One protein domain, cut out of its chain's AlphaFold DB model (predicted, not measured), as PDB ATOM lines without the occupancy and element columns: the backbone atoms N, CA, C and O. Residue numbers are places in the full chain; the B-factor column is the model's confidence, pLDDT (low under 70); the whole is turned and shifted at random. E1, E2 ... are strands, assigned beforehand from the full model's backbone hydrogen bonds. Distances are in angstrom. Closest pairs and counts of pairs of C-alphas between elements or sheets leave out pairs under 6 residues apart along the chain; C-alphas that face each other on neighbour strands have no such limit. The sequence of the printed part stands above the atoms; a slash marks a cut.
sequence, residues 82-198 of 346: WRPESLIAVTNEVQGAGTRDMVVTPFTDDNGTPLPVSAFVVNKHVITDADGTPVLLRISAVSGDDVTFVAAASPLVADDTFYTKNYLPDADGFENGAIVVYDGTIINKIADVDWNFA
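AT A GLANCE: This is residues 82 to 198 of the 346 residues of an uncharacterized protein of bacterium ADurb.Bin212 (UniProt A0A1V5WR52). One strongly twisted sheet of eight strands makes this domain, with two wings, E2, E5 and E4 at one end and E6, E7 and E8 at the other, joined through the short strands E3 and E1 near the middle. A long loop, residues 102 to 124, leads from the edge strand E2 back to E3. The printed part has 117 residues, with no named helix and eight named strands, E1 to E8 along the chain, in a mixed sheet of order E2, E5, E4, E3, E1, E6, E7, E8. The class is all strand, though under half of the residues, 48 of 117, are in named elements. The whole is compact and rounded, with a radius of gyration of the C-alphas of 13.1 A and spans of 34 by 32 by 25 A.

HOW THE PARTS SIT: E1, residues 87 to 90, is an inner strand, parallel to both its neighbours, E3, residues 125 to 128, and E6, residues 160 to 167. N 88 and O 125 are 2.8 A apart, within hydrogen-bond range, as are N 90 and O 166 at 3.1 A. E2, residues 98 to 101, is an edge strand, antiparallel to E5, residues 146 to 151, with N 98 and O 149 2.9 A apart. E3, E4, residues 135 to 143, and E5 form a meander, each strand the antiparallel neighbour of the one before; N 126 and O 137 are 2.9 A apart, N 138 and O 150 2.8 A. E2 to E5 form a Greek key, a meander of three strands whose last is also the antiparallel neighbour of the strand before them. E6 bends by 86 degrees at residue 164, and its pairing is staggered: residues 160 to 164 pair with E7, residues 177 to 182, and residues 164 to 167 with E1. E6, E7 and the edge strand E8, residues 187 to 193, form a second meander, with N 162 and O 180 2.9 A apart and N 193 and O 177 2.7 A. E4 and E6 are apart, as are E2 and E8.

IN THESE COORDINATES: E1 begins at C-alpha 87, (123.228, 102.425, 137.062), and is 7.4 A long; E2 is 10.3 A and E3 9.9 A. E4, 22.3 A long, bends by 58 degrees at residue 140. E5 is 16.8 A, E6 15.9 A, E7 16.1 A and E8 16.0 A long, and E8 ends at C-alpha 193, (116.319, 104.637, 125.680).

THE WHOLE: The two C-alphas farthest apart, of Gly 98 and Ala 198, are 36.4 A apart. The printed part has no cut, and the link from E2 to E3, 23 residues, is long. Residues 109 to 111 and 195 to 198 have pLDDT under 70; the mean of the printed part is 91.4.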
ATOM      1  N   TRP A  82     116.951  90.781 135.571       91.19
ATOM      2  CA  TRP A  82     116.758  92.215 135.807       91.19
ATOM      3  C   TRP A  82     117.264  92.623 137.194       91.19
ATOM      4  O   TRP A  82     116.684  92.268 138.225       91.19
ATOM      5  N   ARG A  83     118.354  93.389 137.210       96.00
ATOM      6  CA  ARG A  83     119.041  93.827 138.424       96.00
ATOM      7  C   ARG A  83     118.415  95.116 138.982       96.00
ATOM      8  O   ARG A  83     118.171  96.058 138.226       96.00
ATOM      9  N   PRO A  84     118.135  95.198 140.300       94.25
ATOM     10  CA  PRO A  84     117.532  96.382 140.921       94.25
ATOM     11  C   PRO A  84     118.512  97.557 141.091       94.25
ATOM     12  O   PRO A  84     118.102  98.662 141.463       94.25
ATOM     13  N   GLU A  85     119.811  97.343 140.872       96.81
ATOM     14  CA  GLU A  85     120.831  98.380 140.936       96.81
ATOM     15  C   GLU A  85     120.602  99.476 139.888       96.81
ATOM     16  O   GLU A  85     120.736  99.274 138.686       96.81
ATOM     17  N   SER A  86     120.324 100.695 140.352       94.50
ATOM     18  CA  SER A  86     120.292 101.870 139.479       94.50
ATOM     19  C   SER A  86     121.705 102.225 138.990       94.50
ATOM     20  O   SER A  86     122.496 102.774 139.773       94.50
ATOM     21  N   LEU A  87     122.001 101.964 137.714       96.88
ATOM     22  CA  LEU A  87     123.228 102.425 137.062       96.88
ATOM     23  C   LEU A  87     123.120 103.910 136.674       96.88
ATOM     24  O   LEU A  87     122.130 104.353 136.090       96.88
ATOM     25  N   ILE A  88     124.160 104.681 136.991       96.00
ATOM     26  CA  ILE A  88     124.385 106.029 136.457       96.00
ATOM     27  C   ILE A  88     125.012 105.933 135.072       96.00
ATOM     28  O   ILE A  88     124.561 106.623 134.164       96.00
ATOM     29  N   ALA A  89     126.038 105.099 134.912       95.88
ATOM     30  CA  ALA A  89     126.782 104.982 133.669       95.88
ATOM     31  C   ALA A  89     127.263 103.548 133.418       95.88
ATOM     32  O   ALA A  89     127.484 102.776 134.356       95.88
ATOM     33  N   VAL A  90     127.470 103.244 132.141       96.56
ATOM     34  CA  VAL A  90     128.300 102.142 131.645       96.56
ATOM     35  C   VAL A  90     129.420 102.780 130.827       96.56
ATOM     36  O   VAL A  90     129.139 103.692 130.053       96.56
ATOM     37  N   THR A  91     130.667 102.349 131.007       95.44
ATOM     38  CA  THR A  91     131.838 102.915 130.318       95.44
ATOM     39  C   THR A  91     132.879 101.851 129.983       95.44
ATOM     40  O   THR A  91     133.047 100.880 130.722       95.44
ATOM     41  N   ASN A  92     133.614 102.070 128.891       95.06
ATOM     42  CA  ASN A  92     134.800 101.296 128.516       95.06
ATOM     43  C   ASN A  92     136.056 101.673 129.312       95.06
ATOM     44  O   ASN A  92     137.085 101.013 129.196       95.06
ATOM     45  N   GLU A  93     136.002 102.712 130.144       94.75
ATOM     46  CA  GLU A  93     137.139 103.078 130.977       94.75
ATOM     47  C   GLU A  93     137.362 102.105 132.139       94.75
ATOM     48  O   GLU A  93     136.446 101.788 132.905       94.75
ATOM     49  N   VAL A  94     138.619 101.694 132.323       95.69
ATOM     50  CA  VAL A  94     139.036 100.840 133.438       95.69
ATOM     51  C   VAL A  94     139.055 101.646 134.735       95.69
ATOM     52  O   VAL A  94     139.862 102.558 134.921       95.69
ATOM     53  N   GLN A  95     138.198 101.264 135.677       96.50
ATOM     54  CA  GLN A  95     138.152 101.832 137.021       96.50
ATOM     55  C   GLN A  95     137.806 100.728 138.025       96.50
ATOM     56  O   GLN A  95     136.904  99.928 137.791       96.50
ATOM     57  N   GLY A  96     138.518 100.703 139.155       96.56
ATOM     58  CA  GLY A  96     138.260  99.805 140.285       96.56
ATOM     59  C   GLY A  96     137.712 100.537 141.513       96.56
ATOM     60  O   GLY A  96     137.355 101.716 141.455       96.56
ATOM     61  N   ALA A  97     137.686  99.855 142.660       97.44
ATOM     62  CA  ALA A  97     137.400 100.502 143.941       97.44
ATOM     63  C   ALA A  97     138.499 101.522 144.305       97.44
ATOM     64  O   ALA A  97     139.688 101.239 144.156       97.44
ATOM     65  N   GLY A  98     138.104 102.695 144.800       97.94
ATOM     66  CA  GLY A  98     138.989 103.837 145.041       97.94
ATOM     67  C   GLY A  98     138.289 105.170 144.775       97.94
ATOM     68  O   GLY A  98     137.101 105.196 144.463       97.94
ATOM     69  N   THR A  99     139.015 106.279 144.899       98.00
ATOM     70  CA  THR A  99     138.522 107.617 144.527       98.00
ATOM     71  C   THR A  99     139.013 107.992 143.132       98.00
ATOM     72  O   THR A  99     140.154 107.687 142.786       98.00
ATOM     73  N   ARG A 100     138.152 108.654 142.357       97.50
ATOM     74  CA  ARG A 100     138.450 109.246 141.052       97.50
ATOM     75  C   ARG A 100     138.092 110.731 141.084       97.50
ATOM     76  O   ARG A 100     136.980 111.073 141.485       97.50
ATOM     77  N   ASP A 101     139.018 111.570 140.638       97.50
ATOM     78  CA  ASP A 101     138.790 112.996 140.400       97.50
ATOM     79  C   ASP A 101     138.077 113.140 139.048       97.50
ATOM     80  O   ASP A 101     138.637 112.790 138.004       97.50
ATOM     81  N   MET A 102     136.831 113.616 139.064       95.75
ATOM     82  CA  MET A 102     135.977 113.717 137.875       95.75
ATOM     83  C   MET A 102     136.244 114.969 137.026       95.75
ATOM     84  O   MET A 102     135.620 115.125 135.978       95.75
ATOM     85  N   VAL A 103     137.144 115.861 137.450       92.88
ATOM     86  CA  VAL A 103     137.580 117.034 136.675       92.88
ATOM     87  C   VAL A 103     138.911 116.756 135.977       92.88
ATOM     88  O   VAL A 103     139.082 117.130 134.818       92.88
ATOM     89  N   VAL A 104     139.844 116.073 136.646       94.88
ATOM     90  CA  VAL A 104     141.144 115.678 136.071       94.88
ATOM     91  C   VAL A 104     141.018 114.419 135.211       94.88
ATOM     92  O   VAL A 104     141.657 114.316 134.164       94.88
ATOM     93  N   THR A 105     140.187 113.472 135.641       94.62
ATOM     94  CA  THR A 105     139.877 112.224 134.936       94.62
ATOM     95  C   THR A 105     138.361 112.007 134.933       94.62
ATOM     96  O   THR A 105     137.866 111.140 135.654       94.62
ATOM     97  N   PRO A 106     137.578 112.789 134.167       93.94
ATOM     98  CA  PRO A 106     136.157 112.499 133.984       93.94
ATOM     99  C   PRO A 106     135.935 111.087 133.429       93.94
ATOM    100  O   PRO A 106     136.875 110.460 132.951       93.94
ATOM    101  N   PHE A 107     134.694 110.595 133.473       92.75
ATOM    102  CA  PHE A 107     134.298 109.537 132.547       92.75
ATOM    103  C   PHE A 107     133.914 110.185 131.217       92.75
ATOM    104  O   PHE A 107     133.047 111.065 131.193       92.75
ATOM    105  N   THR A 108     134.581 109.753 130.154       82.31
ATOM    106  CA  THR A 108     134.406 110.220 128.776       82.31
ATOM    107  C   THR A 108     134.435 109.044 127.822       82.31
ATOM    108  O   THR A 108     135.243 108.127 127.968       82.31
ATOM    109  N   ASP A 109     133.597 109.123 126.810       69.06
ATOM    110  CA  ASP A 109     133.695 108.354 125.580       69.06
ATOM    111  C   ASP A 109     134.458 109.141 124.505       69.06
ATOM    112  O   ASP A 109     135.223 110.067 124.799       69.06
ATOM    113  N   ASP A 110     134.349 108.696 123.258       61.66
ATOM    114  CA  ASP A 110     135.180 109.064 122.121       61.66
ATOM    115  C   ASP A 110     134.819 110.432 121.512       61.66
ATOM    116  O   ASP A 110     134.581 110.564 120.311       61.66
ATOM    117  N   ASN A 111     134.957 111.464 122.357       63.59
ATOM    118  CA  ASN A 111     134.759 112.914 122.173       63.59
ATOM    119  C   ASN A 111     133.433 113.500 122.706       63.59
ATOM    120  O   ASN A 111     133.265 114.719 122.603       63.59
ATOM    121  N   GLY A 112     132.558 112.702 123.328       70.38
ATOM    122  CA  GLY A 112     131.316 113.186 123.936       70.38
ATOM    123  C   GLY A 112     131.519 114.100 125.154       70.38
ATOM    124  O   GLY A 112     132.631 114.365 125.631       70.38
ATOM    125  N   THR A 113     130.413 114.642 125.677       82.88
ATOM    126  CA  THR A 113     130.463 115.581 126.813       82.88
ATOM    127  C   THR A 113     130.782 114.847 128.127       82.88
ATOM    128  O   THR A 113     129.985 114.008 128.548       82.88
ATOM    129  N   PRO A 114     131.866 115.207 128.849       89.81
ATOM    130  CA  PRO A 114     132.240 114.555 130.105       89.81
ATOM    131  C   PRO A 114     131.102 114.507 131.131       89.81
ATOM    132  O   PRO A 114     130.475 115.535 131.412       89.81
ATOM    133  N   LEU A 115     130.873 113.345 131.756       91.94
ATOM    134  CA  LEU A 115     129.856 113.230 132.808       91.94
ATOM    135  C   LEU A 115     130.235 114.106 134.020       91.94
ATOM    136  O   LEU A 115     131.244 113.831 134.677       91.94
ATOM    137  N   PRO A 116     129.432 115.126 134.383       93.44
ATOM    138  CA  PRO A 116     129.767 116.018 135.486       93.44
ATOM    139  C   PRO A 116     129.653 115.290 136.828       93.44
ATOM    140  O   PRO A 116     128.798 114.420 137.001       93.44
ATOM    141  N   VAL A 117     130.434 115.710 137.830       95.69
ATOM    142  CA  VAL A 117     130.405 115.122 139.187       95.69
ATOM    143  C   VAL A 117     128.995 115.099 139.811       95.69
ATOM    144  O   VAL A 117     128.646 114.182 140.552       95.69
ATOM    145  N   SER A 118     128.128 116.043 139.430       95.25
ATOM    146  CA  SER A 118     126.718 116.112 139.841       95.25
ATOM    147  C   SER A 118     125.819 114.992 139.290       95.25
ATOM    148  O   SER A 118     124.698 114.828 139.774       95.25
ATOM    149  N   ALA A 119     126.277 114.208 138.309       94.31
ATOM    150  CA  ALA A 119     125.581 113.011 137.832       94.31
ATOM    151  C   ALA A 119     125.715 111.822 138.806       94.31
ATOM    152  O   ALA A 119     124.891 110.904 138.776       94.31
ATOM    153  N   PHE A 120     126.729 111.836 139.677       96.75
ATOM    154  CA  PHE A 120     127.057 110.740 140.584       96.75
ATOM    155  C   PHE A 120     126.336 110.923 141.920       96.75
ATOM    156  O   PHE A 120     126.351 111.990 142.529       96.75
ATOM    157  N   VAL A 121     125.679 109.861 142.388       97.50
ATOM    158  CA  VAL A 121     124.867 109.883 143.611       97.50
ATOM    159  C   VAL A 121     125.221 108.675 144.470       97.50
ATOM    160  O   VAL A 121     125.291 107.547 143.982       97.50
ATOM    161  N   VAL A 122     125.428 108.901 145.767       98.06
ATOM    162  CA  VAL A 122     125.771 107.844 146.731       98.06
ATOM    163  C   VAL A 122     124.706 106.736 146.739       98.06
ATOM    164  O   VAL A 122     123.506 107.004 146.681       98.06
ATOM    165  N   ASN A 123     125.155 105.480 146.821       97.38
ATOM    166  CA  ASN A 123     124.374 104.243 146.664       97.38
ATOM    167  C   ASN A 123     123.822 103.963 145.251       97.38
ATOM    168  O   ASN A 123     123.068 103.002 145.079       97.38
ATOM    169  N   LYS A 124     124.200 104.745 144.233       97.81
ATOM    170  CA  LYS A 124     124.035 104.365 142.820       97.81
ATOM    171  C   LYS A 124     125.281 103.636 142.312       97.81
ATOM    172  O   LYS A 124     126.274 103.532 143.035       97.81
ATOM    173  N   HIS A 125     125.202 103.089 141.103       98.38
ATOM    174  CA  HIS A 125     126.219 102.190 140.562       98.38
ATOM    175  C   HIS A 125     126.756 102.656 139.206       98.38
ATOM    176  O   HIS A 125     126.132 103.475 138.534       98.38
ATOM    177  N   VAL A 126     127.912 102.130 138.814       97.88
ATOM    178  CA  VAL A 126     128.537 102.297 137.495       97.88
ATOM    179  C   VAL A 126     129.072 100.932 137.070       97.88
ATOM    180  O   VAL A 126     129.545 100.186 137.931       97.88
ATOM    181  N   ILE A 127     129.001 100.605 135.779       98.06
ATOM    182  CA  ILE A 127     129.780  99.498 135.207       98.06
ATOM    183  C   ILE A 127     130.956 100.083 134.426       98.06
ATOM    184  O   ILE A 127     130.772 100.981 133.606       98.06
ATOM    185  N   THR A 128     132.153  99.594 134.721       97.38
ATOM    186  CA  THR A 128     133.432 100.052 134.162       97.38
ATOM    187  C   THR A 128     134.082  98.922 133.367       97.38
ATOM    188  O   THR A 128     133.757  97.763 133.617       97.38
ATOM    189  N   ASP A 129     134.982  99.246 132.432       96.19
ATOM    190  CA  ASP A 129     135.644  98.285 131.525       96.19
ATOM    191  C   ASP A 129     134.657  97.392 130.733       96.19
ATOM    192  O   ASP A 129     134.790  96.170 130.688       96.19
ATOM    193  N   ALA A 130     133.614  98.008 130.156       93.94
ATOM    194  CA  ALA A 130     132.470  97.329 129.538       93.94
ATOM    195  C   ALA A 130     132.816  96.338 128.398       93.94
ATOM    196  O   ALA A 130     132.184  95.282 128.329       93.94
ATOM    197  N   ASP A 131     133.827  96.629 127.576       92.25
ATOM    198  CA  ASP A 131     134.342  95.738 126.518       92.25
ATOM    199  C   ASP A 131     135.517  94.834 126.968       92.25
ATOM    200  O   ASP A 131     136.053  94.063 126.167       92.25
ATOM    201  N   GLY A 132     135.955  94.933 128.230       94.06
ATOM    202  CA  GLY A 132     137.145  94.259 128.764       94.06
ATOM    203  C   GLY A 132     136.826  93.225 129.843       94.06
ATOM    204  O   GLY A 132     136.545  92.066 129.553       94.06
ATOM    205  N   THR A 133     136.953  93.610 131.115       96.12
ATOM    206  CA  THR A 133     136.549  92.821 132.291       96.12
ATOM    207  C   THR A 133     135.559  93.633 133.136       96.12
ATOM    208  O   THR A 133     135.969  94.257 134.119       96.12
ATOM    209  N   PRO A 134     134.257  93.629 132.796       97.25
ATOM    210  CA  PRO A 134     133.278  94.523 133.400       97.25
ATOM    211  C   PRO A 134     133.197  94.434 134.926       97.25
ATOM    212  O   PRO A 134     133.026  93.354 135.501       97.25
ATOM    213  N   VAL A 135     133.251  95.586 135.604       97.19
ATOM    214  CA  VAL A 135     133.136  95.664 137.070       97.19
ATOM    215  C   VAL A 135     131.947  96.525 137.480       97.19
ATOM    216  O   VAL A 135     131.894  97.719 137.199       97.19
ATOM    217  N   LEU A 136     131.011  95.937 138.234       98.12
ATOM    218  CA  LEU A 136     129.938  96.683 138.893       98.12
ATOM    219  C   LEU A 136     130.455  97.341 140.182       98.12
ATOM    220  O   LEU A 136     130.756  96.675 141.181       98.12
ATOM    221  N   LEU A 137     130.518  98.669 140.172       98.44
ATOM    222  CA  LEU A 137     130.937  99.499 141.297       98.44
ATOM    223  C   LEU A 137     129.749 100.245 141.902       98.44
ATOM    224  O   LEU A 137     128.876 100.731 141.188       98.44
ATOM    225  N   ARG A 138     129.739 100.398 143.227       98.31
ATOM    226  CA  ARG A 138     128.810 101.258 143.971       98.31
ATOM    227  C   ARG A 138     129.514 102.541 144.402       98.31
ATOM    228  O   ARG A 138     130.583 102.489 145.006       98.31
ATOM    229  N   ILE A 139     128.868 103.679 144.191       98.50
ATOM    230  CA  ILE A 139     129.325 104.990 144.663       98.50
ATOM    231  C   ILE A 139     129.103 105.071 146.180       98.50
ATOM    232  O   ILE A 139     127.964 105.026 146.651       98.50
ATOM    233  N   SER A 140     130.179 105.180 146.960       98.50
ATOM    234  CA  SER A 140     130.136 105.286 148.426       98.50
ATOM    235  C   SER A 140     130.235 106.720 148.945       98.50
ATOM    236  O   SER A 140     129.749 106.991 150.040       98.50
ATOM    237  N   ALA A 141     130.847 107.630 148.184       98.31
ATOM    238  CA  ALA A 141     130.946 109.049 148.519       98.31
ATOM    239  C   ALA A 141     131.071 109.909 147.252       98.31
ATOM    240  O   ALA A 141     131.544 109.431 146.224       98.31
ATOM    241  N   VAL A 142     130.657 111.172 147.359       98.00
ATOM    242  CA  VAL A 142     130.887 112.242 146.375       98.00
ATOM    243  C   VAL A 142     131.253 113.491 147.179       98.00
ATOM    244  O   VAL A 142     130.541 113.814 148.134       98.00
ATOM    245  N   SER A 143     132.374 114.146 146.872       97.88
ATOM    246  CA  SER A 143     132.919 115.241 147.687       97.88
ATOM    247  C   SER A 143     133.747 116.213 146.847       97.88
ATOM    248  O   SER A 143     134.898 115.935 146.530       97.88
ATOM    249  N   GLY A 144     133.193 117.389 146.541       96.44
ATOM    250  CA  GLY A 144     133.826 118.304 145.588       96.44
ATOM    251  C   GLY A 144     133.828 117.667 144.201       96.44
ATOM    252  O   GLY A 144     132.764 117.276 143.726       96.44
ATOM    253  N   ASP A 145     135.013 117.524 143.616       97.56
ATOM    254  CA  ASP A 145     135.225 116.905 142.302       97.56
ATOM    255  C   ASP A 145     135.474 115.380 142.390       97.56
ATOM    256  O   ASP A 145     135.439 114.680 141.378       97.56
ATOM    257  N   ASP A 146     135.669 114.844 143.603       98.00
ATOM    258  CA  ASP A 146     135.969 113.431 143.855       98.00
ATOM    259  C   ASP A 146     134.710 112.551 143.951       98.00
ATOM    260  O   ASP A 146     133.767 112.847 144.697       98.00
ATOM    261  N   VAL A 147     134.752 111.382 143.302       98.38
ATOM    262  CA  VAL A 147     133.786 110.284 143.474       98.38
ATOM    263  C   VAL A 147     134.510 109.041 143.991       98.38
ATOM    264  O   VAL A 147     135.470 108.568 143.386       98.38
ATOM    265  N   THR A 148     134.042 108.477 145.108       98.50
ATOM    266  CA  THR A 148     134.593 107.238 145.678       98.50
ATOM    267  C   THR A 148     133.715 106.040 145.342       98.50
ATOM    268  O   THR A 148     132.519 106.020 145.646       98.50
ATOM    269  N   PHE A 149     134.342 105.010 144.785       98.50
ATOM    270  CA  PHE A 149     133.751 103.739 144.398       98.50
ATOM    271  C   PHE A 149     134.195 102.605 145.325       98.50
ATOM    272  O   PHE A 149     135.353 102.515 145.733       98.50
ATOM    273  N   VAL A 150     133.284 101.673 145.587       98.31
ATOM    274  CA  VAL A 150     133.564 100.359 146.183       98.31
ATOM    275  C   VAL A 150     132.983  99.268 145.290       98.31
ATOM    276  O   VAL A 150     132.032  99.526 144.555       98.31
ATOM    277  N   ALA A 151     133.507  98.044 145.356       97.69
ATOM    278  CA  ALA A 151     132.881  96.913 144.669       97.69
ATOM    279  C   ALA A 151     131.419  96.744 145.128       97.69
ATOM    280  O   ALA A 151     131.109  96.918 146.314       97.69
ATOM    281  N   ALA A 152     130.514  96.423 144.200       95.00
ATOM    282  CA  ALA A 152     129.138  96.095 144.552       95.00
ATOM    283  C   ALA A 152     129.073  94.821 145.414       95.00
ATOM    284  O   ALA A 152     129.926  93.939 145.330       95.00
ATOM    285  N   ALA A 153     128.039  94.714 146.254       94.50
ATOM    286  CA  ALA A 153     127.882  93.590 147.185       94.50
ATOM    287  C   ALA A 153     127.569  92.250 146.489       94.50
ATOM    288  O   ALA A 153     127.667  91.190 147.104       94.50
ATOM    289  N   SER A 154     127.166  92.291 145.221       95.75
ATOM    290  CA  SER A 154     126.932  91.122 144.380       95.75
ATOM    291  C   SER A 154     127.534  91.411 143.004       95.75
ATOM    292  O   SER A 154     127.107  92.388 142.381       95.75
ATOM    293  N   PRO A 155     128.538  90.632 142.554       95.88
ATOM    294  CA  PRO A 155     129.202  90.862 141.274       95.88
ATOM    295  C   PRO A 155     128.237  90.659 140.099       95.88
ATOM    296  O   PRO A 155     127.103  90.200 140.278       95.88
ATOM    297  N   LEU A 156     128.710  91.007 138.902       97.00
ATOM    298  CA  LEU A 156     128.032  90.669 137.656       97.00
ATOM    299  C   LEU A 156     128.059  89.152 137.440       97.00
ATOM    300  O   LEU A 156     129.093  88.506 137.634       97.00
ATOM    301  N   VAL A 157     126.929  88.596 137.016       95.81
ATOM    302  CA  VAL A 157     126.807  87.227 136.499       95.81
ATOM    303  C   VAL A 157     126.174  87.262 135.112       95.81
ATOM    304  O   VAL A 157     125.476  88.218 134.783       95.81
ATOM    305  N   ALA A 158     126.439  86.250 134.283       93.69
ATOM    306  CA  ALA A 158     125.877  86.188 132.933       93.69
ATOM    307  C   ALA A 158     124.341  86.339 132.945       93.69
ATOM    308  O   ALA A 158     123.667  85.912 133.888       93.69
ATOM    309  N   ASP A 159     123.826  86.979 131.898       91.25
ATOM    310  CA  ASP A 159     122.437  87.402 131.708       91.25
ATOM    311  C   ASP A 159     121.934  88.486 132.695       91.25
ATOM    312  O   ASP A 159     120.751  88.845 132.662       91.25
ATOM    313  N   ASP A 160     122.791  89.058 133.559       96.06
ATOM    314  CA  ASP A 160     122.439  90.243 134.358       96.06
ATOM    315  C   ASP A 160     122.077  91.414 133.433       96.06
ATOM    316  O   ASP A 160     122.896  91.898 132.649       96.06
ATOM    317  N   THR A 161     120.834  91.882 133.552       94.81
ATOM    318  CA  THR A 161     120.257  92.949 132.732       94.81
ATOM    319  C   THR A 161     120.061  94.211 133.561       94.81
ATOM    320  O   THR A 161     119.481  94.166 134.650       94.81
ATOM    321  N   PHE A 162     120.478  95.354 133.022       96.25
ATOM    322  CA  PHE A 162     120.353  96.655 133.671       96.25
ATOM    323  C   PHE A 162     119.716  97.688 132.748       96.25
ATOM    324  O   PHE A 162     119.868  97.648 131.528       96.25
ATOM    325  N   TYR A 163     119.091  98.686 133.367       94.69
ATOM    326  CA  TYR A 163     118.908  99.996 132.758       94.69
ATOM    327  C   TYR A 163     120.031 100.929 133.237       94.69
ATOM    328  O   TYR A 163     120.229 101.079 134.448       94.69
ATOM    329  N   THR A 164     120.732 101.577 132.306       94.62
ATOM    330  CA  THR A 164     121.672 102.670 132.592       94.62
ATOM    331  C   THR A 164     121.117 104.008 132.136       94.62
ATOM    332  O   THR A 164     120.398 104.083 131.142       94.62
ATOM    333  N   LYS A 165     121.439 105.078 132.874       92.69
ATOM    334  CA  LYS A 165     121.062 106.445 132.492       92.69
ATOM    335  C   LYS A 165     121.922 106.989 131.346       92.69
ATOM    336  O   LYS A 165     121.392 107.750 130.548       92.69
ATOM    337  N   ASN A 166     123.201 106.627 131.302       92.25
ATOM    338  CA  ASN A 166     124.116 106.986 130.222       92.25
ATOM    339  C   ASN A 166     124.859 105.704 129.802       92.25
ATOM    340  O   ASN A 166     125.388 104.992 130.667       92.25
ATOM    341  N   TYR A 167     124.884 105.379 128.515       93.62
ATOM    342  CA  TYR A 167     125.779 104.365 127.958       93.62
ATOM    343  C   TYR A 167     126.853 105.095 127.161       93.62
ATOM    344  O   TYR A 167     126.554 105.695 126.139       93.62
ATOM    345  N   LEU A 168     128.075 105.110 127.694       92.62
ATOM    346  CA  LEU A 168     129.173 105.873 127.107       92.62
ATOM    347  C   LEU A 168     129.828 105.179 125.894       92.62
ATOM    348  O   LEU A 168     130.262 105.889 125.011       92.62
ATOM    349  N   PRO A 169     129.884 103.839 125.735       91.62
ATOM    350  CA  PRO A 169     130.464 103.232 124.521       91.62
ATOM    351  C   PRO A 169     129.737 103.517 123.183       91.62
ATOM    352  O   PRO A 169     130.024 102.851 122.191       91.62
ATOM    353  N   ASP A 170     128.791 104.457 123.154       84.19
ATOM    354  CA  ASP A 170     128.159 104.978 121.944       84.19
ATOM    355  C   ASP A 170     128.930 106.161 121.355       84.19
ATOM    356  O   ASP A 170     129.683 106.838 122.040       84.19
ATOM    357  N   ALA A 171     128.707 106.423 120.066       81.25
ATOM    358  CA  ALA A 171     129.314 107.558 119.381       81.25
ATOM    359  C   ALA A 171     128.742 108.910 119.858       81.25
ATOM    360  O   ALA A 171     127.550 109.005 120.162       81.25
ATOM    361  N   ASP A 172     129.578 109.953 119.800       79.12
ATOM    362  CA  ASP A 172     129.267 111.355 120.147       79.12
ATOM    363  C   ASP A 172     127.845 111.798 119.738       79.12
ATOM    364  O   ASP A 172     127.456 111.760 118.561       79.12
ATOM    365  N   GLY A 173     127.068 112.226 120.734       74.38
ATOM    366  CA  GLY A 173     125.685 112.688 120.605       74.38
ATOM    367  C   GLY A 173     124.604 111.612 120.769       74.38
ATOM    368  O   GLY A 173     123.421 111.929 120.598       74.38
ATOM    369  N   PHE A 174     124.970 110.366 121.089       75.06
ATOM    370  CA  PHE A 174     124.040 109.255 121.340       75.06
ATOM    371  C   PHE A 174     124.094 108.693 122.774       75.06
ATOM    372  O   PHE A 174     123.495 107.648 123.022       75.06
ATOM    373  N   GLU A 175     124.719 109.395 123.726       76.94
ATOM    374  CA  GLU A 175     124.997 108.994 125.123       76.94
ATOM    375  C   GLU A 175     123.736 108.981 126.021       76.94
ATOM    376  O   GLU A 175     123.662 109.566 127.107       76.94
ATOM    377  N   ASN A 176     122.689 108.322 125.538       81.81
ATOM    378  CA  ASN A 176     121.364 108.254 126.128       81.81
ATOM    379  C   ASN A 176     121.267 107.169 127.215       81.81
ATOM    380  O   ASN A 176     122.226 106.466 127.554       81.81
ATOM    381  N   GLY A 177     120.060 107.007 127.768       90.25
ATOM    382  CA  GLY A 177     119.744 105.813 128.541       90.25
ATOM    383  C   GLY A 177     119.834 104.570 127.661       90.25
ATOM    384  O   GLY A 177     119.592 104.646 126.460       90.25
ATOM    385  N   ALA A 178     120.140 103.418 128.247       91.75
ATOM    386  CA  ALA A 178     120.185 102.158 127.511       91.75
ATOM    387  C   ALA A 178     119.765 100.972 128.380       91.75
ATOM    388  O   ALA A 178     119.905 100.989 129.607       91.75
ATOM    389  N   ILE A 179     119.285  99.916 127.726       91.94
ATOM    390  CA  ILE A 179     119.164  98.579 128.310       91.94
ATOM    391  C   ILE A 179     120.390  97.779 127.884       91.94
ATOM    392  O   ILE A 179     120.679  97.666 126.691       91.94
ATOM    393  N   VAL A 180     121.093  97.214 128.862       94.94
ATOM    394  CA  VAL A 180     122.335  96.461 128.661       94.94
ATOM    395  C   VAL A 180     122.279  95.101 129.349       94.94
ATOM    396  O   VAL A 180     121.621  94.958 130.382       94.94
ATOM    397  N   VAL A 181     122.992  94.120 128.799       94.81
ATOM    398  CA  VAL A 181     123.134  92.765 129.353       94.81
ATOM    399  C   VAL A 181     124.612  92.410 129.463       94.81
ATOM    400  O   VAL A 181     125.367  92.591 128.509       94.81
ATOM    401  N   TYR A 182     125.024  91.875 130.611       95.94
ATOM    402  CA  TYR A 182     126.335  91.248 130.758       95.94
ATOM    403  C   TYR A 182     126.280  89.790 130.288       95.94
ATOM    404  O   TYR A 182     125.555  88.986 130.870       95.94
ATOM    405  N   ASP A 183     127.064  89.420 129.274       92.38
ATOM    406  CA  ASP A 183     127.048  88.053 128.714       92.38
ATOM    407  C   ASP A 183     127.977  87.055 129.431       92.38
ATOM    408  O   ASP A 183     128.109  85.900 129.025       92.38
ATOM    409  N   GLY A 184     128.634  87.492 130.509       93.75
ATOM    410  CA  GLY A 184     129.699  86.741 131.175       93.75
ATOM    411  C   GLY A 184     131.114  87.129 130.731       93.75
ATOM    412  O   GLY A 184     132.066  86.678 131.368       93.75
ATOM    413  N   THR A 185     131.249  87.973 129.702       94.38
ATOM    414  CA  THR A 185     132.514  88.537 129.201       94.38
ATOM    415  C   THR A 185     132.445  90.059 129.062       94.38
ATOM    416  O   THR A 185     133.290  90.738 129.630       94.38
ATOM    417  N   ILE A 186     131.441  90.599 128.360       94.88
ATOM    418  CA  ILE A 186     131.290  92.033 128.043       94.88
ATOM    419  C   ILE A 186     129.863  92.544 128.304       94.88
ATOM    420  O   ILE A 186     128.937  91.764 128.544       94.88
ATOM    421  N   ILE A 187     129.677  93.868 128.266       95.88
ATOM    422  CA  ILE A 187     128.367  94.529 128.373       95.88
ATOM    423  C   ILE A 187     127.802  94.837 126.983       95.88
ATOM    424  O   ILE A 187     128.098  95.866 126.376       95.88
ATOM    425  N   ASN A 188     126.902  93.980 126.515       93.12
ATOM    426  CA  ASN A 188     126.190  94.190 125.262       93.12
ATOM    427  C   ASN A 188     125.041  95.191 125.453       93.12
ATOM    428  O   ASN A 188     124.182  95.011 126.325       93.12
ATOM    429  N   LYS A 189     124.972  96.223 124.606       92.44
ATOM    430  CA  LYS A 189     123.793  97.095 124.510       92.44
ATOM    431  C   LYS A 189     122.685  96.414 123.705       92.44
ATOM    432  O   LYS A 189     122.932  95.897 122.620       92.44
ATOM    433  N   ILE A 190     121.464  96.432 124.239       86.75
ATOM    434  CA  ILE A 190     120.292  95.750 123.661       86.75
ATOM    435  C   ILE A 190     119.307  96.737 123.046       86.75
ATOM    436  O   ILE A 190     118.703  96.452 122.015       86.75
ATOM    437  N   ALA A 191     119.125  97.889 123.690       84.75
ATOM    438  CA  ALA A 191     118.236  98.937 123.214       84.75
ATOM    439  C   ALA A 191     118.662 100.305 123.745       84.75
ATOM    440  O   ALA A 191     119.004 100.440 124.923       84.75
ATOM    441  N   ASP A 192     118.537 101.311 122.888       84.62
ATOM    442  CA  ASP A 192     118.598 102.718 123.264       84.62
ATOM    443  C   ASP A 192     117.293 103.161 123.929       84.62
ATOM    444  O   ASP A 192     116.193 102.771 123.531       84.62
ATOM    445  N   VAL A 193     117.418 104.005 124.947       80.69
ATOM    446  CA  VAL A 193     116.319 104.637 125.680       80.69
ATOM    447  C   VAL A 193     116.551 106.144 125.685       80.69
ATOM    448  O   VAL A 193     116.945 106.756 126.682       80.69
ATOM    449  N   ASP A 194     116.296 106.748 124.530       72.06
ATOM    450  CA  ASP A 194     116.331 108.194 124.361       72.06
ATOM    451  C   ASP A 194     115.041 108.836 124.903       72.06
ATOM    452  O   ASP A 194     113.970 108.805 124.286       72.06
ATOM    453  N   TRP A 195     115.148 109.451 126.082       61.78
ATOM    454  CA  TRP A 195     114.058 110.215 126.695       61.78
ATOM    455  C   TRP A 195     113.825 111.581 126.028       61.78
ATOM    456  O   TRP A 195     112.780 112.187 126.262       61.78
ATOM    457  N   ASN A 196     114.722 112.063 125.164       54.53
ATOM    458  CA  ASN A 196     114.494 113.260 124.350       54.53
ATOM    459  C   ASN A 196     113.521 112.982 123.189       54.53
ATOM    460  O   ASN A 196     112.806 113.891 122.766       54.53
ATOM    461  N   PHE A 197     113.369 111.728 122.740       50.31
ATOM    462  CA  PHE A 197     112.229 111.347 121.889       50.31
ATOM    463  C   PHE A 197     110.889 111.333 122.647       50.31
ATOM    464  O   PHE A 197     109.836 111.423 122.017       50.31
ATOM    465  N   ALA A 198     110.888 111.342 123.986       54.44
ATOM    466  CA  ALA A 198     109.684 111.541 124.799       54.44
ATOM    467  C   ALA A 198     109.297 113.034 124.951       54.44
ATOM    468  O   ALA A 198     108.788 113.456 125.989       54.44
TER     469      ALA A 198